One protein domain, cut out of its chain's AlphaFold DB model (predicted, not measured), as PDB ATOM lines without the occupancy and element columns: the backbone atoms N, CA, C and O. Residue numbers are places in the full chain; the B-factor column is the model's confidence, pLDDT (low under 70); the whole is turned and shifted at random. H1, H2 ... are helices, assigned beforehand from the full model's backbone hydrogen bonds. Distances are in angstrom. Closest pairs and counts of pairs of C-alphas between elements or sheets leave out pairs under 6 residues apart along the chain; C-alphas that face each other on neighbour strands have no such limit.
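What this domain is: This is residues 7 to 129 of the 527 residues of the protein "Hypothetical protein" of Symbiodinium natans (UniProt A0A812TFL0). A small, loose cluster of three helices, with H3 as its longest part, H1 packed on the later half of H3 and H2 turning off from H1 as a corner, stands between two far-reaching parts: H4 on a wide loop of chain at one end, and a free tail with H6 at the other. H5 touches no helix and comes in the chain after the loop that leads back from H4 and before the free tail, and residues 34 to 40 stick out from the long link between H2 and H3. The printed part has 123 residues with six named helices, H1 to H6 in order along the chain, and no named strand; the class is all helix. The whole is only just loose, close to extended, with a radius of gyration of the C-alphas of 20.2 A and spans of 57 by 46 by 28 A.

Where its parts are: H3, the longest helix, covers residues 43 to 60 and measures 24.8 A, from C-alpha 43 at (-12.637, -29.458, 51.414) to C-alpha 60 at (0.870, -9.505, 45.396). Before it come H1, residues 7 to 15, beginning with C-alpha 7 at (1.318, -12.267, 33.598), and H2, residues 17 to 26, 14.0 A long. After it come H4, residues 72 to 85, 19.7 A long; H5, residues 99 to 106, 9.9 A long; and H6, residues 115 to 123, ending with C-alpha 123 at (18.999, -41.534, 30.256).

How they stand to each other: H3 touches H1 with residues 52 to 59 alone, at a steep tilt of 44 degrees, opposite ways; their closest C-alphas, those of Ala 12 and Ile 55, are 6.8 A apart. H3 only just touches H2, with 3 pairs of C-alphas within 8 A and with residues 48 to 52 of H3 alone; the closest C-alphas are those of Leu 19 and Met 48, 7.4 A apart. H2 and H3 run opposite ways at a steep tilt of 63 degrees. H1 and H2 only just touch, with 3 pairs within 8 A, and only at the corner by their tight link; the closest C-alphas, of Ala 14 and Arg 20, are 5.3 A apart, and the lines are about perpendicular at 82 degrees. H4, H5 and H6 touch no helix. In H1, H2, H3, H4, H5 and H6 every O i to N i+4 pair is within hydrogen-bond range.

The domain as a whole: The C-alphas of Ser 90 and Pro 127, the two farthest apart, are 58.9 A apart. The links H2 to H3, H3 to H4 and H4 to H5 are long, and the link H5 to H6 is short. Residues 106 to 129, of which 115 to 123 belong to H6, stand free. The printed part has no cut. Mean pLDDT of the printed part is 71.2, and residues 31 to 35, 37 to 40, 67 to 72, 74 to 75 and 88 to 129 are under 70.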
ATOM      1  N   LYS A   7       0.393 -11.349  34.266       91.81
ATOM      2  CA  LYS A   7       1.318 -12.267  33.598       91.81
ATOM      3  C   LYS A   7       2.028 -13.211  34.579       91.81
ATOM      4  O   LYS A   7       2.003 -14.417  34.366       91.81
ATOM      5  N   GLY A   8       2.567 -12.687  35.683       90.94
ATOM      6  CA  GLY A   8       3.266 -13.510  36.678       90.94
ATOM      7  C   GLY A   8       2.332 -14.468  37.418       90.94
ATOM      8  O   GLY A   8       2.747 -15.537  37.853       90.94
ATOM      9  N   PHE A   9       1.050 -14.111  37.529       94.00
ATOM     10  CA  PHE A   9       0.036 -15.007  38.076       94.00
ATOM     11  C   PHE A   9      -0.247 -16.176  37.152       94.00
ATOM     12  O   PHE A   9      -0.249 -17.311  37.609       94.00
ATOM     13  N   TRP A  10      -0.450 -15.912  35.862       94.69
ATOM     14  CA  TRP A  10      -0.694 -16.974  34.893       94.69
ATOM     15  C   TRP A  10       0.507 -17.904  34.730       94.69
ATOM     16  O   TRP A  10       0.304 -19.107  34.639       94.69
ATOM     17  N   GLU A  11       1.730 -17.373  34.770       95.44
ATOM     18  CA  GLU A  11       2.959 -18.178  34.793       95.44
ATOM     19  C   GLU A  11       2.995 -19.085  36.034       95.44
ATOM     20  O   GLU A  11       3.070 -20.303  35.899       95.44
ATOM     21  N   ALA A  12       2.792 -18.537  37.237       95.62
ATOM     22  CA  ALA A  12       2.784 -19.333  38.467       95.62
ATOM     23  C   ALA A  12       1.637 -20.362  38.532       95.62
ATOM     24  O   ALA A  12       1.784 -21.428  39.126       95.62
ATOM     25  N   VAL A  13       0.486 -20.054  37.933       95.75
ATOM     26  CA  VAL A  13      -0.644 -20.984  37.806       95.75
ATOM     27  C   VAL A  13      -0.353 -22.080  36.777       95.75
ATOM     28  O   VAL A  13      -0.793 -23.212  36.969       95.75
ATOM     29  N   ALA A  14       0.370 -21.770  35.698       95.62
ATOM     30  CA  ALA A  14       0.795 -22.749  34.700       95.62
ATOM     31  C   ALA A  14       1.879 -23.698  35.238       95.62
ATOM     32  O   ALA A  14       1.913 -24.864  34.838       95.62
ATOM     33  N   ASP A  15       2.713 -23.209  36.158       96.88
ATOM     34  CA  ASP A  15       3.728 -23.998  36.861       96.88
ATOM     35  C   ASP A  15       3.113 -24.939  37.919       96.88
ATOM     36  O   ASP A  15       3.651 -26.017  38.175       96.88
ATOM     37  N   ASP A  16       1.965 -24.589  38.516       97.00
ATOM     38  CA  ASP A  16       1.236 -25.486  39.422       97.00
ATOM     39  C   ASP A  16       0.475 -26.555  38.620       97.00
ATOM     40  O   ASP A  16      -0.590 -26.311  38.044       97.00
ATOM     41  N   GLY A  17       1.015 -27.777  38.601       97.00
ATOM     42  CA  GLY A  17       0.454 -28.897  37.841       97.00
ATOM     43  C   GLY A  17      -0.997 -29.243  38.198       97.00
ATOM     44  O   GLY A  17      -1.756 -29.667  37.324       97.00
ATOM     45  N   VAL A  18      -1.425 -29.013  39.444       95.69
ATOM     46  CA  VAL A  18      -2.794 -29.311  39.895       95.69
ATOM     47  C   VAL A  18      -3.765 -28.251  39.388       95.69
ATOM     48  O   VAL A  18      -4.826 -28.581  38.850       95.69
ATOM     49  N   LEU A  19      -3.401 -26.974  39.527       95.25
ATOM     50  CA  LEU A  19      -4.193 -25.867  38.994       95.25
ATOM     51  C   LEU A  19      -4.270 -25.933  37.472       95.25
ATOM     52  O   LEU A  19      -5.368 -25.847  36.922       95.25
ATOM     53  N   ARG A  20      -3.144 -26.171  36.796       96.19
ATOM     54  CA  ARG A  20      -3.090 -26.336  35.344       96.19
ATOM     55  C   ARG A  20      -3.967 -27.488  34.866       96.19
ATOM     56  O   ARG A  20      -4.779 -27.283  33.968       96.19
ATOM     57  N   ALA A  21      -3.863 -28.672  35.474       95.88
ATOM     58  CA  ALA A  21      -4.705 -29.814  35.112       95.88
ATOM     59  C   ALA A  21      -6.196 -29.496  35.288       95.88
ATOM     60  O   ALA A  21      -7.018 -29.870  34.451       95.88
ATOM     61  N   LYS A  22      -6.552 -28.757  36.346       93.25
ATOM     62  CA  LYS A  22      -7.934 -28.341  36.580       93.25
ATOM     63  C   LYS A  22      -8.422 -27.326  35.546       93.25
ATOM     64  O   LYS A  22      -9.526 -27.486  35.043       93.25
ATOM     65  N   ILE A  23      -7.615 -26.329  35.191       94.81
ATOM     66  CA  ILE A  23      -7.966 -25.338  34.162       94.81
ATOM     67  C   ILE A  23      -8.122 -26.009  32.799       94.81
ATOM     68  O   ILE A  23      -9.073 -25.709  32.089       94.81
ATOM     69  N   LEU A  24      -7.227 -26.937  32.446       95.31
ATOM     70  CA  LEU A  24      -7.322 -27.691  31.195       95.31
ATOM     71  C   LEU A  24      -8.583 -28.560  31.145       95.31
ATOM     72  O   LEU A  24      -9.184 -28.704  30.086       95.31
ATOM     73  N   LYS A  25      -8.998 -29.115  32.288       94.75
ATOM     74  CA  LYS A  25     -10.196 -29.951  32.383       94.75
ATOM     75  C   LYS A  25     -11.498 -29.148  32.398       94.75
ATOM     76  O   LYS A  25     -12.443 -29.507  31.705       94.75
ATOM     77  N   ASP A  26     -11.558 -28.101  33.216       91.81
ATOM     78  CA  ASP A  26     -12.788 -27.362  33.517       91.81
ATOM     79  C   ASP A  26     -12.917 -26.070  32.680       91.81
ATOM     80  O   ASP A  26     -13.928 -25.373  32.769       91.81
ATOM     81  N   GLY A  27     -11.878 -25.688  31.928       93.25
ATOM     82  CA  GLY A  27     -11.784 -24.427  31.179       93.25
ATOM     83  C   GLY A  27     -11.728 -23.171  32.057       93.25
ATOM     84  O   GLY A  27     -11.686 -22.053  31.549       93.25
ATOM     85  N   THR A  28     -11.762 -23.325  33.383       89.44
ATOM     86  CA  THR A  28     -11.880 -22.224  34.341       89.44
ATOM     87  C   THR A  28     -11.057 -22.500  35.597       89.44
ATOM     88  O   THR A  28     -10.989 -23.624  36.089       89.44
ATOM     89  N   LEU A  29     -10.432 -21.453  36.145       83.56
ATOM     90  CA  LEU A  29      -9.658 -21.545  37.390       83.56
ATOM     91  C   LEU A  29     -10.570 -21.768  38.608       83.56
ATOM     92  O   LEU A  29     -10.252 -22.528  39.525       83.56
ATOM     93  N   PHE A  30     -11.731 -21.113  38.594       78.94
ATOM     94  CA  PHE A  30     -12.713 -21.161  39.667       78.94
ATOM     95  C   PHE A  30     -14.003 -21.809  39.180       78.94
ATOM     96  O   PHE A  30     -14.878 -21.159  38.610       78.94
ATOM     97  N   SER A  31     -14.159 -23.089  39.495       69.94
ATOM     98  CA  SER A  31     -15.454 -23.753  39.437       69.94
ATOM     99  C   SER A  31     -16.271 -23.318  40.660       69.94
ATOM    100  O   SER A  31     -16.262 -24.000  41.695       69.94
ATOM    101  N   TRP A  32     -16.940 -22.168  40.598       65.50
ATOM    102  CA  TRP A  32     -17.907 -21.838  41.644       65.50
ATOM    103  C   TRP A  32     -19.013 -22.895  41.597       65.50
ATOM    104  O   TRP A  32     -19.611 -23.099  40.536       65.50
ATOM    105  N   PRO A  33     -19.287 -23.616  42.701       64.81
ATOM    106  CA  PRO A  33     -20.448 -24.487  42.731       64.81
ATOM    107  C   PRO A  33     -21.653 -23.610  42.388       64.81
ATOM    108  O   PRO A  33     -21.768 -22.519  42.943       64.81
ATOM    109  N   SER A  34     -22.470 -24.055  41.421       66.88
ATOM    110  CA  SER A  34     -23.694 -23.397  40.924       66.88
ATOM    111  C   SER A  34     -24.308 -22.433  41.943       66.88
ATOM    112  O   SER A  34     -24.400 -22.795  43.109       66.88
ATOM    113  N   VAL A  35     -24.832 -21.277  41.516       67.06
ATOM    114  CA  VAL A  35     -25.467 -20.267  42.396       67.06
ATOM    115  C   VAL A  35     -26.464 -20.876  43.412       67.06
ATOM    116  O   VAL A  35     -26.638 -20.363  44.512       67.06
ATOM    117  N   LYS A  36     -27.066 -22.034  43.103       73.94
ATOM    118  CA  LYS A  36     -27.960 -22.795  44.001       73.94
ATOM    119  C   LYS A  36     -27.263 -23.526  45.168       73.94
ATOM    120  O   LYS A  36     -27.936 -23.986  46.081       73.94
ATOM    121  N   ARG A  37     -25.941 -23.687  45.123       63.25
ATOM    122  CA  ARG A  37     -25.076 -24.388  46.092       63.25
ATOM    123  C   ARG A  37     -24.120 -23.439  46.827       63.25
ATOM    124  O   ARG A  37     -23.172 -23.899  47.465       63.25
ATOM    125  N   VAL A  38     -24.360 -22.131  46.748       55.94
ATOM    126  CA  VAL A  38     -23.607 -21.123  47.502       55.94
ATOM    127  C   VAL A  38     -23.824 -21.393  48.994       55.94
ATOM    128  O   VAL A  38     -24.920 -21.208  49.513       55.94
ATOM    129  N   GLY A  39     -22.794 -21.913  49.667       60.94
ATOM    130  CA  GLY A  39     -22.822 -22.216  51.103       60.94
ATOM    131  C   GLY A  39     -22.203 -23.557  51.503       60.94
ATOM    132  O   GLY A  39     -21.877 -23.732  52.673       60.94
ATOM    133  N   ILE A  40     -21.986 -24.488  50.566       61.41
ATOM    134  CA  ILE A  40     -21.296 -25.750  50.874       61.41
ATOM    135  C   ILE A  40     -19.820 -25.609  50.503       61.41
ATOM    136  O   ILE A  40     -19.440 -25.750  49.342       61.41
ATOM    137  N   ILE A  41     -18.988 -25.330  51.507       72.81
ATOM    138  CA  ILE A  41     -17.530 -25.385  51.374       72.81
ATOM    139  C   ILE A  41     -17.137 -26.864  51.374       72.81
ATOM    140  O   ILE A  41     -17.143 -27.519  52.412       72.81
ATOM    141  N   ASN A  42     -16.822 -27.409  50.201       85.12
ATOM    142  CA  ASN A  42     -16.193 -28.722  50.110       85.12
ATOM    143  C   ASN A  42     -14.689 -28.554  50.382       85.12
ATOM    144  O   ASN A  42     -14.070 -27.644  49.823       85.12
ATOM    145  N   PHE A  43     -14.086 -29.435  51.184       87.06
ATOM    146  CA  PHE A  43     -12.637 -29.458  51.414       87.06
ATOM    147  C   PHE A  43     -11.842 -29.429  50.104       87.06
ATOM    148  O   PHE A  43     -10.877 -28.684  49.997       87.06
ATOM    149  N   LYS A  44     -12.319 -30.122  49.062       86.00
ATOM    150  CA  LYS A  44     -11.678 -30.109  47.740       86.00
ATOM    151  C   LYS A  44     -11.723 -28.738  47.058       86.00
ATOM    152  O   LYS A  44     -10.765 -28.336  46.411       86.00
ATOM    153  N   SER A  45     -12.831 -28.003  47.184       83.25
ATOM    154  CA  SER A  45     -12.904 -26.625  46.669       83.25
ATOM    155  C   SER A  45     -12.075 -25.655  47.507       83.25
ATOM    156  O   SER A  45     -11.493 -24.724  46.962       83.25
ATOM    157  N   MET A  46     -12.003 -25.890  48.818       87.25
ATOM    158  CA  MET A  46     -11.202 -25.081  49.726       87.25
ATOM    159  C   MET A  46      -9.712 -25.240  49.433       87.25
ATOM    160  O   MET A  46      -9.038 -24.227  49.316       87.25
ATOM    161  N   ASP A  47      -9.226 -26.467  49.224       90.31
ATOM    162  CA  ASP A  47      -7.830 -26.735  48.864       90.31
ATOM    163  C   ASP A  47      -7.418 -25.987  47.586       90.31
ATOM    164  O   ASP A  47      -6.444 -25.234  47.581       90.31
ATOM    165  N   MET A  48      -8.242 -26.065  46.533       89.75
ATOM    166  CA  MET A  48      -7.999 -25.318  45.294       89.75
ATOM    167  C   MET A  48      -7.970 -23.803  45.516       89.75
ATOM    168  O   MET A  48      -7.077 -23.121  45.019       89.75
ATOM    169  N   ASN A  49      -8.924 -23.267  46.283       88.88
ATOM    170  CA  ASN A  49      -8.956 -21.842  46.600       88.88
ATOM    171  C   ASN A  49      -7.723 -21.425  47.412       88.88
ATOM    172  O   ASN A  49      -7.148 -20.371  47.153       88.88
ATOM    173  N   CYS A  50      -7.284 -22.254  48.360       93.06
ATOM    174  CA  CYS A  50      -6.076 -22.024  49.140       93.06
ATOM    175  C   CYS A  50      -4.826 -22.009  48.254       93.06
ATOM    176  O   CYS A  50      -4.004 -21.113  48.423       93.06
ATOM    177  N   ARG A  51      -4.694 -22.925  47.284       94.31
ATOM    178  CA  ARG A  51      -3.580 -22.925  46.318       94.31
ATOM    179  C   ARG A  51      -3.526 -21.627  45.514       94.31
ATOM    180  O   ARG A  51      -2.489 -20.968  45.487       94.31
ATOM    181  N   VAL A  52      -4.660 -21.193  44.956       93.75
ATOM    182  CA  VAL A  52      -4.720 -19.917  44.221       93.75
ATOM    183  C   VAL A  52      -4.370 -18.739  45.130       93.75
ATOM    184  O   VAL A  52      -3.583 -17.877  44.746       93.75
ATOM    185  N   LEU A  53      -4.903 -18.710  46.355       93.56
ATOM    186  CA  LEU A  53      -4.592 -17.660  47.323       93.56
ATOM    187  C   LEU A  53      -3.110 -17.644  47.712       93.56
ATOM    188  O   LEU A  53      -2.560 -16.559  47.866       93.56
ATOM    189  N   ARG A  54      -2.436 -18.796  47.824       93.94
ATOM    190  CA  ARG A  54      -0.983 -18.844  48.070       93.94
ATOM    191  C   ARG A  54      -0.206 -18.195  46.930       93.94
ATOM    192  O   ARG A  54       0.682 -17.390  47.197       93.94
ATOM    193  N   ILE A  55      -0.565 -18.487  45.678       94.62
ATOM    194  CA  ILE A  55       0.058 -17.857  44.503       94.62
ATOM    195  C   ILE A  55      -0.193 -16.345  44.517       94.62
ATOM    196  O   ILE A  55       0.741 -15.559  44.357       94.62
ATOM    197  N   LEU A  56      -1.436 -15.928  44.779       92.94
ATOM    198  CA  LEU A  56      -1.791 -14.514  44.886       92.94
ATOM    199  C   LEU A  56      -0.989 -13.814  45.988       92.94
ATOM    200  O   LEU A  56      -0.415 -12.761  45.742       92.94
ATOM    201  N   VAL A  57      -0.890 -14.403  47.180       92.19
ATOM    202  CA  VAL A  57      -0.098 -13.852  48.289       92.19
ATOM    203  C   VAL A  57       1.380 -13.782  47.912       92.19
ATOM    204  O   VAL A  57       2.026 -12.773  48.170       92.19
ATOM    205  N   LYS A  58       1.928 -14.798  47.242       90.50
ATOM    206  CA  LYS A  58       3.337 -14.808  46.828       90.50
ATOM    207  C   LYS A  58       3.674 -13.675  45.853       90.50
ATOM    208  O   LYS A  58       4.755 -13.101  45.942       90.50
ATOM    209  N   ILE A  59       2.755 -13.355  44.942       89.31
ATOM    210  CA  ILE A  59       2.961 -12.354  43.886       89.31
ATOM    211  C   ILE A  59       2.576 -10.947  44.352       89.31
ATOM    212  O   ILE A  59       3.311  -9.993  44.099       89.31
ATOM    213  N   TRP A  60       1.428 -10.804  45.018       86.88
ATOM    214  CA  TRP A  60       0.870  -9.505  45.396       86.88
ATOM    215  C   TRP A  60       1.236  -9.049  46.801       86.88
ATOM    216  O   TRP A  60       1.273  -7.839  47.043       86.88
ATOM    217  N   CYS A  61       1.515  -9.961  47.734       87.12
ATOM    218  CA  CYS A  61       1.990  -9.557  49.050       87.12
ATOM    219  C   CYS A  61       3.519  -9.420  49.023       87.12
ATOM    220  O   CYS A  61       4.212 -10.368  48.642       87.12
ATOM    221  N   PRO A  62       4.069  -8.264  49.447       80.75
ATOM    222  CA  PRO A  62       5.507  -8.086  49.585       80.75
ATOM    223  C   PRO A  62       6.099  -9.182  50.472       80.75
ATOM    224  O   PRO A  62       5.763  -9.285  51.651       80.75
ATOM    225  N   GLN A  63       6.979  -9.999  49.901       80.69
ATOM    226  CA  GLN A  63       7.696 -11.027  50.642       80.69
ATOM    227  C   GLN A  63       8.830 -10.357  51.425       80.69
ATOM    228  O   GLN A  63       9.735  -9.756  50.841       80.69
ATOM    229  N   LEU A  64       8.772 -10.423  52.755       79.44
ATOM    230  CA  LEU A  64       9.871  -9.974  53.607       79.44
ATOM    231  C   LEU A  64      10.999 -11.011  53.519       79.44
ATOM    232  O   LEU A  64      10.793 -12.177  53.834       79.44
ATOM    233  N   LYS A  65      12.190 -10.588  53.073       77.50
ATOM    234  CA  LYS A  65      13.364 -11.474  52.916       77.50
ATOM    235  C   LYS A  65      13.893 -12.014  54.245       77.50
ATOM    236  O   LYS A  65      14.511 -13.069  54.280       77.50
ATOM    237  N   GLU A  66      13.664 -11.275  55.324       76.50
ATOM    238  CA  GLU A  66      14.080 -11.643  56.669       76.50
ATOM    239  C   GLU A  66      12.835 -11.858  57.520       76.50
ATOM    240  O   GLU A  66      11.941 -11.007  57.549       76.50
ATOM    241  N   ALA A  67      12.794 -12.981  58.239       57.00
ATOM    242  CA  ALA A  67      11.779 -13.267  59.240       57.00
ATOM    243  C   ALA A  67      11.971 -12.341  60.450       57.00
ATOM    244  O   ALA A  67      12.416 -12.749  61.519       57.00
ATOM    245  N   LYS A  68      11.647 -11.060  60.287       58.09
ATOM    246  CA  LYS A  68      11.434 -10.178  61.424       58.09
ATOM    247  C   LYS A  68      10.022 -10.470  61.902       58.09
ATOM    248  O   LYS A  68       9.050 -10.131  61.234       58.09
ATOM    249  N   THR A  69       9.893 -11.103  63.063       53.84
ATOM    250  CA  THR A  69       8.680 -10.971  63.874       53.84
ATOM    251  C   THR A  69       8.580  -9.502  64.263       53.84
ATOM    252  O   THR A  69       9.069  -9.085  65.312       53.84
ATOM    253  N   ILE A  70       8.042  -8.681  63.363       53.06
ATOM    254  CA  ILE A  70       7.851  -7.265  63.634       53.06
ATOM    255  C   ILE A  70       6.741  -7.201  64.670       53.06
ATOM    256  O   ILE A  70       5.639  -7.721  64.468       53.06
ATOM    257  N   PHE A  71       7.047  -6.593  65.812       56.03
ATOM    258  CA  PHE A  71       6.047  -6.333  66.830       56.03
ATOM    259  C   PHE A  71       4.879  -5.579  66.166       56.03
ATOM    260  O   PHE A  71       5.127  -4.557  65.525       56.03
ATOM    261  N   PRO A  72       3.620  -6.039  66.282       67.06
ATOM    262  CA  PRO A  72       2.507  -5.512  65.487       67.06
ATOM    263  C   PRO A  72       2.321  -3.994  65.576       67.06
ATOM    264  O   PRO A  72       1.809  -3.384  64.643       67.06
ATOM    265  N   ASN A  73       2.742  -3.377  66.683       71.75
ATOM    266  CA  ASN A  73       2.673  -1.928  66.853       71.75
ATOM    267  C   ASN A  73       3.767  -1.190  66.063       71.75
ATOM    268  O   ASN A  73       3.460  -0.183  65.441       71.75
ATOM    269  N   LEU A  74       4.987  -1.735  65.995       66.06
ATOM    270  CA  LEU A  74       6.065  -1.197  65.152       66.06
ATOM    271  C   LEU A  74       5.731  -1.351  63.664       66.06
ATOM    272  O   LEU A  74       5.908  -0.421  62.890       66.06
ATOM    273  N   ALA A  75       5.139  -2.489  63.281       68.56
ATOM    274  CA  ALA A  75       4.653  -2.685  61.916       68.56
ATOM    275  C   ALA A  75       3.545  -1.683  61.558       68.56
ATOM    276  O   ALA A  75       3.470  -1.239  60.420       68.56
ATOM    277  N   ARG A  76       2.670  -1.322  62.509       73.31
ATOM    278  CA  ARG A  76       1.634  -0.302  62.281       73.31
ATOM    279  C   ARG A  76       2.240   1.071  62.024       73.31
ATOM    280  O   ARG A  76       1.771   1.733  61.108       73.31
ATOM    281  N   GLU A  77       3.259   1.462  62.781       76.81
ATOM    282  CA  GLU A  77       3.958   2.739  62.604       76.81
ATOM    283  C   GLU A  77       4.692   2.789  61.255       76.81
ATOM    284  O   GLU A  77       4.422   3.690  60.466       76.81
ATOM    285  N   GLU A  78       5.482   1.764  60.904       73.69
ATOM    286  CA  GLU A  78       6.143   1.681  59.587       73.69
ATOM    287  C   GLU A  78       5.139   1.641  58.425       73.69
ATOM    288  O   GLU A  78       5.329   2.293  57.401       73.69
ATOM    289  N   ILE A  79       4.040   0.887  58.553       73.81
ATOM    290  CA  ILE A  79       2.992   0.846  57.521       73.81
ATOM    291  C   ILE A  79       2.311   2.212  57.397       73.81
ATOM    292  O   ILE A  79       1.926   2.596  56.292       73.81
ATOM    293  N   GLN A  80       2.149   2.943  58.498       75.25
ATOM    294  CA  GLN A  80       1.553   4.273  58.498       75.25
ATOM    295  C   GLN A  80       2.495   5.308  57.870       75.25
ATOM    296  O   GLN A  80       2.041   6.088  57.036       75.25
ATOM    297  N   GLU A  81       3.796   5.250  58.154       75.94
ATOM    298  CA  GLU A  81       4.813   6.062  57.474       75.94
ATOM    299  C   GLU A  81       4.879   5.750  55.975       75.94
ATOM    300  O   GLU A  81       4.817   6.661  55.148       75.94
ATOM    301  N   LEU A  82       4.899   4.468  55.595       73.81
ATOM    302  CA  LEU A  82       4.864   4.051  54.191       73.81
ATOM    303  C   LEU A  82       3.572   4.491  53.492       73.81
ATOM    304  O   LEU A  82       3.616   4.849  52.319       73.81
ATOM    305  N   ARG A  83       2.422   4.492  54.180       75.12
ATOM    306  CA  ARG A  83       1.161   5.015  53.623       75.12
ATOM    307  C   ARG A  83       1.238   6.507  53.342       75.12
ATOM    308  O   ARG A  83       0.793   6.917  52.276       75.12
ATOM    309  N   VAL A  84       1.794   7.286  54.270       78.75
ATOM    310  CA  VAL A  84       1.993   8.732  54.089       78.75
ATOM    311  C   VAL A  84       2.934   8.980  52.913       78.75
ATOM    312  O   VAL A  84       2.624   9.778  52.035       78.75
ATOM    313  N   HIS A  85       4.035   8.234  52.837       77.06
ATOM    314  CA  HIS A  85       5.035   8.405  51.786       77.06
ATOM    315  C   HIS A  85       4.552   7.951  50.397       77.06
ATOM    316  O   HIS A  85       5.012   8.471  49.381       77.06
ATOM    317  N   LEU A  86       3.633   6.981  50.342       70.19
ATOM    318  CA  LEU A  86       3.040   6.452  49.107       70.19
ATOM    319  C   LEU A  86       1.675   7.075  48.774       70.19
ATOM    320  O   LEU A  86       1.048   6.659  47.803       70.19
ATOM    321  N   SER A  87       1.203   8.040  49.570       86.38
ATOM    322  CA  SER A  87      -0.090   8.712  49.402       86.38
ATOM    323  C   SER A  87      -1.284   7.748  49.261       86.38
ATOM    324  O   SER A  87      -2.215   8.003  48.496       86.38
ATOM    325  N   MET A  88      -1.259   6.617  49.979       63.44
ATOM    326  CA  MET A  88      -2.343   5.629  49.920       63.44
ATOM    327  C   MET A  88      -3.504   6.002  50.857       63.44
ATOM    328  O   MET A  88      -3.253   6.404  51.997       63.44
ATOM    329  N   PRO A  89      -4.768   5.813  50.434       64.62
ATOM    330  CA  PRO A  89      -5.930   6.138  51.251       64.62
ATOM    331  C   PRO A  89      -6.114   5.149  52.425       64.62
ATOM    332  O   PRO A  89      -5.600   4.023  52.439       64.62
ATOM    333  N   SER A  90      -6.778   5.625  53.485       58.25
ATOM    334  CA  SER A  90      -6.816   5.031  54.839       58.25
ATOM    335  C   SER A  90      -7.422   3.620  54.925       58.25
ATOM    336  O   SER A  90      -7.210   2.904  55.908       58.25
ATOM    337  N   ASP A  91      -8.177   3.249  53.904       59.66
ATOM    338  CA  ASP A  91      -9.114   2.137  53.766       59.66
ATOM    339  C   ASP A  91      -8.487   0.842  53.217       59.66
ATOM    340  O   ASP A  91      -9.075  -0.234  53.337       59.66
ATOM    341  N   VAL A  92      -7.248   0.881  52.719       44.66
ATOM    342  CA  VAL A  92      -6.555  -0.315  52.203       44.66
ATOM    343  C   VAL A  92      -5.860  -1.093  53.333       44.66
ATOM    344  O   VAL A  92      -4.764  -0.742  53.779       44.66
ATOM    345  N   VAL A  93      -6.479  -2.173  53.818       36.66
ATOM    346  CA  VAL A  93      -5.941  -3.035  54.894       36.66
ATOM    347  C   VAL A  93      -4.870  -3.996  54.358       36.66
ATOM    348  O   VAL A  93      -5.140  -4.807  53.476       36.66
ATOM    349  N   ARG A  94      -3.658  -3.961  54.933       48.19
ATOM    350  CA  ARG A  94      -2.636  -5.008  54.739       48.19
ATOM    351  C   ARG A  94      -2.808  -6.095  55.798       48.19
ATOM    352  O   ARG A  94      -2.809  -5.796  56.990       48.19
ATOM    353  N   VAL A  95      -2.917  -7.347  55.366       36.78
ATOM    354  CA  VAL A  95      -2.890  -8.517  56.252       36.78
ATOM    355  C   VAL A  95      -1.489  -9.117  56.191       36.78
ATOM    356  O   VAL A  95      -1.078  -9.609  55.145       36.78
ATOM    357  N   ASN A  96      -0.752  -9.060  57.300       42.66
ATOM    358  CA  ASN A  96       0.485  -9.822  57.451       42.66
ATOM    359  C   ASN A  96       0.122 -11.280  57.740       42.66
ATOM    360  O   ASN A  96      -0.606 -11.561  58.694       42.66
ATOM    361  N   VAL A  97       0.630 -12.197  56.922       41.59
ATOM    362  CA  VAL A  97       0.527 -13.638  57.168       41.59
ATOM    363  C   VAL A  97       1.793 -14.065  57.912       41.59
ATOM    364  O   VAL A  97       2.898 -13.834  57.432       41.59
ATOM    365  N   ASP A  98       1.632 -14.628  59.110       38.66
ATOM    366  CA  ASP A  98       2.740 -15.098  59.952       38.66
ATOM    367  C   ASP A  98       3.421 -16.338  59.334       38.66
ATOM    368  O   ASP A  98       2.764 -17.179  58.717       38.66
ATOM    369  N   ALA A  99       4.731 -16.481  59.537       51.53
ATOM    370  CA  ALA A  99       5.524 -17.631  59.117       51.53
ATOM    371  C   ALA A  99       5.083 -18.932  59.805       51.53
ATOM    372  O   ALA A  99       5.240 -20.000  59.228       51.53
ATOM    373  N   VAL A 100       4.500 -18.869  61.009       43.81
ATOM    374  CA  VAL A 100       3.889 -20.047  61.658       43.81
ATOM    375  C   VAL A 100       2.657 -20.508  60.885       43.81
ATOM    376  O   VAL A 100       2.454 -21.703  60.701       43.81
ATOM    377  N   THR A 101       1.872 -19.558  60.381       48.19
ATOM    378  CA  THR A 101       0.722 -19.834  59.523       48.19
ATOM    379  C   THR A 101       1.192 -20.380  58.177       48.19
ATOM    380  O   THR A 101       0.680 -21.401  57.744       48.19
ATOM    381  N   LEU A 102       2.221 -19.787  57.556       51.78
ATOM    382  CA  LEU A 102       2.823 -20.313  56.322       51.78
ATOM    383  C   LEU A 102       3.423 -21.720  56.516       51.78
ATOM    384  O   LEU A 102       3.114 -22.604  55.728       51.78
ATOM    385  N   ARG A 103       4.159 -21.982  57.607       50.25
ATOM    386  CA  ARG A 103       4.721 -23.311  57.923       50.25
ATOM    387  C   ARG A 103       3.662 -24.358  58.242       50.25
ATOM    388  O   ARG A 103       3.802 -25.497  57.819       50.25
ATOM    389  N   ALA A 104       2.592 -23.987  58.945       45.81
ATOM    390  CA  ALA A 104       1.450 -24.875  59.172       45.81
ATOM    391  C   ALA A 104       0.705 -25.224  57.868       45.81
ATOM    392  O   ALA A 104      -0.080 -26.166  57.853       45.81
ATOM    393  N   PHE A 105       0.945 -24.476  56.785       47.41
ATOM    394  CA  PHE A 105       0.407 -24.735  55.451       47.41
ATOM    395  C   PHE A 105       1.417 -25.380  54.478       47.41
ATOM    396  O   PHE A 105       0.989 -25.914  53.452       47.41
ATOM    397  N   GLU A 106       2.718 -25.325  54.778       51.34
ATOM    398  CA  GLU A 106       3.819 -25.963  54.029       51.34
ATOM    399  C   GLU A 106       4.168 -27.369  54.547       51.34
ATOM    400  O   GLU A 106       4.741 -28.168  53.811       51.34
ATOM    401  N   GLY A 107       3.811 -27.695  55.792       37.22
ATOM    402  CA  GLY A 107       3.972 -29.038  56.342       37.22
ATOM    403  C   GLY A 107       2.946 -30.006  55.765       37.22
ATOM    404  O   GLY A 107       1.897 -30.164  56.371       37.22
ATOM    405  N   ASP A 108       3.239 -30.569  54.587       41.09
ATOM    406  CA  ASP A 108       2.822 -31.921  54.155       41.09
ATOM    407  C   ASP A 108       3.421 -32.367  52.797       41.09
ATOM    408  O   ASP A 108       3.167 -33.485  52.363       41.09
ATOM    409  N   GLU A 109       4.281 -31.580  52.133       41.53
ATOM    410  CA  GLU A 109       4.984 -32.045  50.920       41.53
ATOM    411  C   GLU A 109       6.507 -31.910  51.049       41.53
ATOM    412  O   GLU A 109       7.144 -31.021  50.484       41.53
ATOM    413  N   ALA A 110       7.114 -32.844  51.786       36.69
ATOM    414  CA  ALA A 110       8.501 -33.221  51.538       36.69
ATOM    415  C   ALA A 110       8.528 -34.054  50.247       36.69
ATOM    416  O   ALA A 110       8.283 -35.258  50.248       36.69
ATOM    417  N   PHE A 111       8.765 -33.376  49.129       36.25
ATOM    418  CA  PHE A 111       8.925 -33.986  47.818       36.25
ATOM    419  C   PHE A 111      10.296 -34.683  47.768       36.25
ATOM    420  O   PHE A 111      11.317 -34.062  47.468       36.25
ATOM    421  N   ILE A 112      10.335 -35.973  48.112       38.06
ATOM    422  CA  ILE A 112      11.459 -36.848  47.767       38.06
ATOM    423  C   ILE A 112      11.335 -37.085  46.262       38.06
ATOM    424  O   ILE A 112      10.510 -37.876  45.813       38.06
ATOM    425  N   LEU A 113      12.096 -36.334  45.463       37.75
ATOM    426  CA  LEU A 113      12.349 -36.742  44.086       37.75
ATOM    427  C   LEU A 113      13.177 -38.019  44.159       37.75
ATOM    428  O   LEU A 113      14.340 -37.976  44.559       37.75
ATOM    429  N   ASP A 114      12.529 -39.119  43.801       50.00
ATOM    430  CA  ASP A 114      13.130 -40.434  43.673       50.00
ATOM    431  C   ASP A 114      14.388 -40.346  42.798       50.00
ATOM    432  O   ASP A 114      14.389 -39.740  41.717       50.00
ATOM    433  N   GLU A 115      15.488 -40.902  43.290       48.12
ATOM    434  CA  GLU A 115      16.789 -40.873  42.624       48.12
ATOM    435  C   GLU A 115      16.734 -41.623  41.279       48.12
ATOM    436  O   GLU A 115      17.448 -41.291  40.328       48.12
ATOM    437  N   GLU A 116      15.773 -42.541  41.155       51.75
ATOM    438  CA  GLU A 116      15.405 -43.220  39.916       51.75
ATOM    439  C   GLU A 116      14.790 -42.276  38.875       51.75
ATOM    440  O   GLU A 116      15.116 -42.373  37.692       51.75
ATOM    441  N   LEU A 117      13.985 -41.287  39.286       55.69
ATOM    442  CA  LEU A 117      13.397 -40.309  38.363       55.69
ATOM    443  C   LEU A 117      14.465 -39.353  37.811       55.69
ATOM    444  O   LEU A 117      14.390 -38.924  36.660       55.69
ATOM    445  N   ARG A 118      15.495 -39.046  38.612       60.66
ATOM    446  CA  ARG A 118      16.673 -38.292  38.154       60.66
ATOM    447  C   ARG A 118      17.517 -39.097  37.168       60.66
ATOM    448  O   ARG A 118      17.935 -38.527  36.162       60.66
ATOM    449  N   LYS A 119      17.730 -40.396  37.410       63.38
ATOM    450  CA  LYS A 119      18.436 -41.282  36.465       63.38
ATOM    451  C   LYS A 119      17.671 -41.447  35.151       63.38
ATOM    452  O   LYS A 119      18.262 -41.260  34.091       63.38
ATOM    453  N   ALA A 120      16.355 -41.643  35.212       64.44
ATOM    454  CA  ALA A 120      15.503 -41.754  34.028       64.44
ATOM    455  C   ALA A 120      15.488 -40.467  33.180       64.44
ATOM    456  O   ALA A 120      15.455 -40.527  31.949       64.44
ATOM    457  N   LEU A 121      15.564 -39.286  33.807       56.75
ATOM    458  CA  LEU A 121      15.627 -38.009  33.084       56.75
ATOM    459  C   LEU A 121      16.976 -37.794  32.374       56.75
ATOM    460  O   LEU A 121      17.031 -37.130  31.339       56.75
ATOM    461  N   VAL A 122      18.060 -38.350  32.925       66.88
ATOM    462  CA  VAL A 122      19.403 -38.295  32.329       66.88
ATOM    463  C   VAL A 122      19.542 -39.308  31.188       66.88
ATOM    464  O   VAL A 122      20.122 -38.969  30.162       66.88
ATOM    465  N   GLU A 123      18.957 -40.503  31.310       67.38
ATOM    466  CA  GLU A 123      18.999 -41.534  30.256       67.38
ATOM    467  C   GLU A 123      18.110 -41.224  29.043       67.38
ATOM    468  O   GLU A 123      18.415 -41.646  27.929       67.38
ATOM    469  N   THR A 124      17.036 -40.448  29.215       61.47
ATOM    470  CA  THR A 124      16.091 -40.130  28.124       61.47
ATOM    471  C   THR A 124      16.430 -38.850  27.354       61.47
ATOM    472  O   THR A 124      15.862 -38.592  26.289       61.47
ATOM    473  N   CYS A 125      17.377 -38.040  27.835       50.12
ATOM    474  CA  CYS A 125      17.748 -36.787  27.183       50.12
ATOM    475  C   CYS A 125      18.921 -36.972  26.211       50.12
ATOM    476  O   CYS A 125      20.058 -37.210  26.607       50.12
ATOM    477  N   SER A 126      18.653 -36.770  24.916       52.28
ATOM    478  CA  SER A 126      19.679 -36.764  23.866       52.28
ATOM    479  C   SER A 126      20.846 -35.821  24.220       52.28
ATOM    480  O   SER A 126      20.601 -34.647  24.532       52.28
ATOM    481  N   PRO A 127      22.116 -36.260  24.100       58.69
ATOM    482  CA  PRO A 127      23.302 -35.501  24.526       58.69
ATOM    483  C   PRO A 127      23.535 -34.195  23.743       58.69
ATOM    484  O   PRO A 127      24.444 -33.425  24.050       58.69
ATOM    485  N   LYS A 128      22.713 -33.913  22.725       62.78
ATOM    486  CA  LYS A 128      22.736 -32.659  21.957       62.78
ATOM    487  C   LYS A 128      21.704 -31.629  22.431       62.78
ATOM    488  O   LYS A 128      21.692 -30.516  21.907       62.78
ATOM    489  N   SER A 129      20.868 -31.962  23.416       67.50
ATOM    490  CA  SER A 129      19.870 -31.045  23.966       67.50
ATOM    491  C   SER A 129      20.535 -29.858  24.688       67.50
ATOM    492  O   SER A 129      21.392 -30.063  25.555       67.50
TER     493      SER A 129